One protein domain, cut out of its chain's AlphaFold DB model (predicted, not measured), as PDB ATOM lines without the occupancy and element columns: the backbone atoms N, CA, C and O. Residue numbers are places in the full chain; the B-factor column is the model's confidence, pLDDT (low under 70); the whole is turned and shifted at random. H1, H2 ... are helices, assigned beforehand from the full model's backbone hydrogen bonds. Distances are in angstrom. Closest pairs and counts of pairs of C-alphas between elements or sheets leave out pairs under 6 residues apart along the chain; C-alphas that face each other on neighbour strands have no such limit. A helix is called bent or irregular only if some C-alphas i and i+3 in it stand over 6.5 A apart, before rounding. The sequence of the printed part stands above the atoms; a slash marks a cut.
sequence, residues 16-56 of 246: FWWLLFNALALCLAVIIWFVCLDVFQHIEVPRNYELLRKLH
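What this domain is: This is residues 16 to 56 of the 246 residues of an uncharacterized protein of Verrucomicrobia bacterium (UniProt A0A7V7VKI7). One long, straight helix, H1, makes nearly the whole length of this model, and a short helix, H2, turns off across its far end, so that the two make an L with one long and one short arm. Residues 16 to 35 of H1 stick out with nothing folded back on them, and H2 meets H1 only near the corner of the L. The printed part has 41 residues with two named helices, H1 then H2, and no named strand; the class is all helix. The whole is extended, with a radius of gyration of the C-alphas of 14.3 A, and the C-alphas span 43 by 16 by 12 A.

How they stand to each other: Start at Phe 16 and go along H1, residues 16 to 41; its residues 16 to 35 stand free. After a tight link of 4 residues you reach H2, residues 46 to 54. Look at residues 39 to 40, with which alone H1 touches H2. The closest C-alphas of the two helices are those of Val 39 and Asn 48, 5.1 A apart. Their lines are about perpendicular, at 79 degrees, and their centres are 21.7 A apart. In H1 and H2 every O i to N i+4 pair is within hydrogen-bond range.

Where its parts are: Find C-alpha 16 at (43.118, -34.572, -36.111); from there H1 runs 37.5 A to C-alpha 41 at (32.645, -2.193, -20.417). H2 begins at Pro 46 and runs 12.5 A to C-alpha 54 at (20.146, -2.655, -31.327). Neither helix is bent.

The domain as a whole: The outline is a rod. The two C-alphas farthest apart are those of Phe 16 and Glu 44, at 43.4 A. The printed part has no cut, and its one link between helices is tight. The mean pLDDT of the printed part is 94.3, and no printed residue is under 70.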
ATOM      1  N   PHE A  16      42.466 -35.840 -35.780       87.88
ATOM      2  CA  PHE A  16      43.118 -34.572 -36.111       87.88
ATOM      3  C   PHE A  16      42.098 -33.460 -36.392       87.88
ATOM      4  O   PHE A  16      42.155 -32.400 -35.776       87.88
ATOM      5  N   TRP A  17      41.134 -33.720 -37.278       90.31
ATOM      6  CA  TRP A  17      40.098 -32.753 -37.642       90.31
ATOM      7  C   TRP A  17      39.171 -32.444 -36.471       90.31
ATOM      8  O   TRP A  17      38.778 -31.296 -36.284       90.31
ATOM      9  N   TRP A  18      38.870 -33.450 -35.650       93.50
ATOM     10  CA  TRP A  18      38.101 -33.260 -34.428       93.50
ATOM     11  C   TRP A  18      38.836 -32.358 -33.424       93.50
ATOM     12  O   TRP A  18      38.244 -31.416 -32.902       93.50
ATOM     13  N   LEU A  19      40.130 -32.593 -33.184       95.00
ATOM     14  CA  LEU A  19      40.933 -31.769 -32.279       95.00
ATOM     15  C   LEU A  19      41.080 -30.344 -32.819       95.00
ATOM     16  O   LEU A  19      40.882 -29.392 -32.069       95.00
ATOM     17  N   LEU A  20      41.355 -30.194 -34.117       95.31
ATOM     18  CA  LEU A  20      41.448 -28.892 -34.774       95.31
ATOM     19  C   LEU A  20      40.143 -28.102 -34.639       95.31
ATOM     20  O   LEU A  20      40.174 -26.927 -34.284       95.31
ATOM     21  N   PHE A  21      38.995 -28.745 -34.868       96.44
ATOM     22  CA  PHE A  21      37.691 -28.110 -34.707       96.44
ATOM     23  C   PHE A  21      37.463 -27.622 -33.271       96.44
ATOM     24  O   PHE A  21      37.069 -26.476 -33.073       96.44
ATOM     25  N   ASN A  22      37.762 -28.452 -32.265       96.75
ATOM     26  CA  ASN A  22      37.622 -28.066 -30.858       96.75
ATOM     27  C   ASN A  22      38.584 -26.936 -30.468       96.75
ATOM     28  O   ASN A  22      38.188 -26.018 -29.755       96.75
ATOM     29  N   ALA A  23      39.823 -26.968 -30.963       97.25
ATOM     30  CA  ALA A  23      40.793 -25.905 -30.730       97.25
ATOM     31  C   ALA A  23      40.315 -24.571 -31.326       97.25
ATOM     32  O   ALA A  23      40.315 -23.553 -30.636       97.25
ATOM     33  N   LEU A  24      39.831 -24.578 -32.573       97.88
ATOM     34  CA  LEU A  24      39.265 -23.390 -33.217       97.88
ATOM     35  C   LEU A  24      38.013 -22.887 -32.492       97.88
ATOM     36  O   LEU A  24      37.873 -21.682 -32.290       97.88
ATOM     37  N   ALA A  25      37.130 -23.791 -32.062       97.50
ATOM     38  CA  ALA A  25      35.941 -23.441 -31.292       97.50
ATOM     39  C   ALA A  25      36.303 -22.799 -29.944       97.50
ATOM     40  O   ALA A  25      35.698 -21.798 -29.568       97.50
ATOM     41  N   LEU A  26      37.320 -23.320 -29.247       97.88
ATOM     42  CA  LEU A  26      37.821 -22.742 -28.001       97.88
ATOM     43  C   LEU A  26      38.402 -21.340 -28.229       97.88
ATOM     44  O   LEU A  26      38.039 -20.408 -27.515       97.88
ATOM     45  N   CYS A  27      39.254 -21.166 -29.245       97.50
ATOM     46  CA  CYS A  27      39.794 -19.851 -29.602       97.50
ATOM     47  C   CYS A  27      38.675 -18.858 -29.937       97.50
ATOM     48  O   CYS A  27      38.689 -17.726 -29.455       97.50
ATOM     49  N   LEU A  28      37.682 -19.287 -30.719       97.75
ATOM     50  CA  LEU A  28      36.537 -18.457 -31.074       97.75
ATOM     51  C   LEU A  28      35.712 -18.079 -29.839       97.75
ATOM     52  O   LEU A  28      35.337 -16.919 -29.699       97.75
ATOM     53  N   ALA A  29      35.468 -19.019 -28.926       97.25
ATOM     54  CA  ALA A  29      34.745 -18.755 -27.685       97.25
ATOM     55  C   ALA A  29      35.460 -17.702 -26.827       97.25
ATOM     56  O   ALA A  29      34.822 -16.771 -26.339       97.25
ATOM     57  N   VAL A  30      36.788 -17.804 -26.705       97.06
ATOM     58  CA  VAL A  30      37.610 -16.821 -25.987       97.06
ATOM     59  C   VAL A  30      37.527 -15.446 -26.655       97.06
ATOM     60  O   VAL A  30      37.296 -14.452 -25.970       97.06
ATOM     61  N   ILE A  31      37.645 -15.373 -27.985       96.56
ATOM     62  CA  ILE A  31      37.533 -14.108 -28.731       96.56
ATOM     63  C   ILE A  31      36.150 -13.477 -28.540       96.56
ATOM     64  O   ILE A  31      36.060 -12.294 -28.221       96.56
ATOM     65  N   ILE A  32      35.071 -14.253 -28.691       95.94
ATOM     66  CA  ILE A  32      33.697 -13.769 -28.491       95.94
ATOM     67  C   ILE A  32      33.522 -13.245 -27.068       95.94
ATOM     68  O   ILE A  32      32.945 -12.177 -26.876       95.94
ATOM     69  N   TRP A  33      34.046 -13.958 -26.072       95.38
ATOM     70  CA  TRP A  33      33.984 -13.526 -24.682       95.38
ATOM     71  C   TRP A  33      34.688 -12.180 -24.461       95.38
ATOM     72  O   TRP A  33      34.080 -11.273 -23.892       95.38
ATOM     73  N   PHE A  34      35.909 -12.002 -24.975       95.56
ATOM     74  CA  PHE A  34      36.622 -10.721 -24.892       95.56
ATOM     75  C   PHE A  34      35.885  -9.585 -25.607       95.56
ATOM     76  O   PHE A  34      35.776  -8.491 -25.058       95.56
ATOM     77  N   VAL A  35      35.336  -9.838 -26.798       92.25
ATOM     78  CA  VAL A  35      34.548  -8.841 -27.541       92.25
ATOM     79  C   VAL A  35      33.296  -8.443 -26.762       92.25
ATOM     80  O   VAL A  35      32.978  -7.259 -26.682       92.25
ATOM     81  N   CYS A  36      32.602  -9.399 -26.143       91.75
ATOM     82  CA  CYS A  36      31.469  -9.099 -25.273       91.75
ATOM     83  C   CYS A  36      31.896  -8.200 -24.106       91.75
ATOM     84  O   CYS A  36      31.247  -7.184 -23.858       91.75
ATOM     85  N   LEU A  37      32.992  -8.532 -23.415       92.12
ATOM     86  CA  LEU A  37      33.495  -7.715 -22.309       92.12
ATOM     87  C   LEU A  37      33.815  -6.285 -22.749       92.12
ATOM     88  O   LEU A  37      33.369  -5.353 -22.086       92.12
ATOM     89  N   ASP A  38      34.508  -6.108 -23.875       92.62
ATOM     90  CA  ASP A  38      34.819  -4.783 -24.425       92.62
ATOM     91  C   ASP A  38      33.545  -3.969 -24.701       92.62
ATOM     92  O   ASP A  38      33.407  -2.837 -24.235       92.62
ATOM     93  N   VAL A  39      32.564  -4.576 -25.380       92.94
ATOM     94  CA  VAL A  39      31.307  -3.905 -25.742       92.94
ATOM     95  C   VAL A  39      30.532  -3.437 -24.509       92.94
ATOM     96  O   VAL A  39      30.037  -2.310 -24.497       92.94
ATOM     97  N   PHE A  40      30.434  -4.264 -23.463       89.88
ATOM     98  CA  PHE A  40      29.704  -3.901 -22.243       89.88
ATOM     99  C   PHE A  40      30.488  -2.956 -21.322       89.88
ATOM    100  O   PHE A  40      29.877  -2.138 -20.633       89.88
ATOM    101  N   GLN A  41      31.821  -3.045 -21.281       90.38
ATOM    102  CA  GLN A  41      32.645  -2.193 -20.417       90.38
ATOM    103  C   GLN A  41      32.881  -0.795 -20.996       90.38
ATOM    104  O   GLN A  41      33.087   0.142 -20.219       90.38
ATOM    105  N   HIS A  42      32.830  -0.654 -22.322       92.94
ATOM    106  CA  HIS A  42      33.129   0.583 -23.043       92.94
ATOM    107  C   HIS A  42      31.914   1.122 -23.808       92.94
ATOM    108  O   HIS A  42      31.945   1.298 -25.027       92.94
ATOM    109  N   ILE A  43      30.819   1.376 -23.088       93.12
ATOM    110  CA  ILE A  43      29.572   1.936 -23.641       93.12
ATOM    111  C   ILE A  43      29.730   3.375 -24.165       93.12
ATOM    112  O   ILE A  43      28.948   3.819 -25.000       93.12
ATOM    113  N   GLU A  44      30.752   4.102 -23.712       93.69
ATOM    114  CA  GLU A  44      31.141   5.428 -24.203       93.69
ATOM    115  C   GLU A  44      31.616   5.412 -25.662       93.69
ATOM    116  O   GLU A  44      31.579   6.442 -26.336       93.69
ATOM    117  N   VAL A  45      32.038   4.249 -26.172       94.25
ATOM    118  CA  VAL A  45      32.468   4.096 -27.561       94.25
ATOM    119  C   VAL A  45      31.231   4.067 -28.467       94.25
ATOM    120  O   VAL A  45      30.381   3.186 -28.304       94.25
ATOM    121  N   PRO A  46      31.124   4.946 -29.486       94.25
ATOM    122  CA  PRO A  46      29.906   5.082 -30.294       94.25
ATOM    123  C   PRO A  46      29.449   3.774 -30.952       94.25
ATOM    124  O   PRO A  46      28.261   3.457 -30.970       94.25
ATOM    125  N   ARG A  47      30.402   2.973 -31.447       94.50
ATOM    126  CA  ARG A  47      30.128   1.653 -32.031       94.50
ATOM    127  C   ARG A  47      29.482   0.706 -31.018       94.50
ATOM    128  O   ARG A  47      28.520   0.020 -31.355       94.50
ATOM    129  N   ASN A  48      30.009   0.669 -29.798       95.06
ATOM    130  CA  ASN A  48      29.549  -0.231 -28.746       95.06
ATOM    131  C   ASN A  48      28.162   0.202 -28.246       95.06
ATOM    132  O   ASN A  48      27.268  -0.635 -28.136       95.06
ATOM    133  N   TYR A  49      27.940   1.511 -28.070       94.81
ATOM    134  CA  TYR A  49      26.624   2.075 -27.761       94.81
ATOM    135  C   TYR A  49      25.559   1.659 -28.787       94.81
ATOM    136  O   TYR A  49      24.487   1.181 -28.420       94.81
ATOM    137  N   GLU A  50      25.861   1.776 -30.082       94.06
ATOM    138  CA  GLU A  50      24.938   1.398 -31.159       94.06
ATOM    139  C   GLU A  50      24.634  -0.106 -31.200       94.06
ATOM    140  O   GLU A  50      23.496  -0.501 -31.467       94.06
ATOM    141  N   LEU A  51      25.621  -0.959 -30.903       94.19
ATOM    142  CA  LEU A  51      25.401  -2.400 -30.765       94.19
ATOM    143  C   LEU A  51      24.452  -2.697 -29.599       94.19
ATOM    144  O   LEU A  51      23.449  -3.386 -29.782       94.19
ATOM    145  N   LEU A  52      24.717  -2.127 -28.422       93.69
ATOM    146  CA  LEU A  52      23.869  -2.301 -27.240       93.69
ATOM    147  C   LEU A  52      22.456  -1.746 -27.452       93.69
ATOM    148  O   LEU A  52      21.490  -2.343 -26.972       93.69
ATOM    149  N   ARG A  53      22.320  -0.655 -28.215       93.12
ATOM    150  CA  ARG A  53      21.028  -0.086 -28.615       93.12
ATOM    151  C   ARG A  53      20.206  -1.084 -29.413       93.12
ATOM    152  O   ARG A  53      19.060  -1.347 -29.063       93.12
ATOM    153  N   LYS A  54      20.802  -1.662 -30.460       93.50
ATOM    154  CA  LYS A  54      20.146  -2.655 -31.327       93.50
ATOM    155  C   LYS A  54      19.787  -3.938 -30.579       93.50
ATOM    156  O   LYS A  54      18.805  -4.583 -30.918       93.50
ATOM    157  N   LEU A  55      20.563  -4.292 -29.556       93.31
ATOM    158  CA  LEU A  55      20.298  -5.440 -28.690       93.31
ATOM    159  C   LEU A  55      19.290  -5.142 -27.566       93.31
ATOM    160  O   LEU A  55      18.991  -6.043 -26.787       93.31
ATOM    161  N   HIS A  56      18.789  -3.904 -27.448       91.31
ATOM    162  CA  HIS A  56      17.943  -3.450 -26.338       91.31
ATOM    163  C   HIS A  56      18.577  -3.698 -24.952       91.31
ATOM    164  O   HIS A  56      17.899  -4.047 -23.989       91.31
TER     165      HIS A  56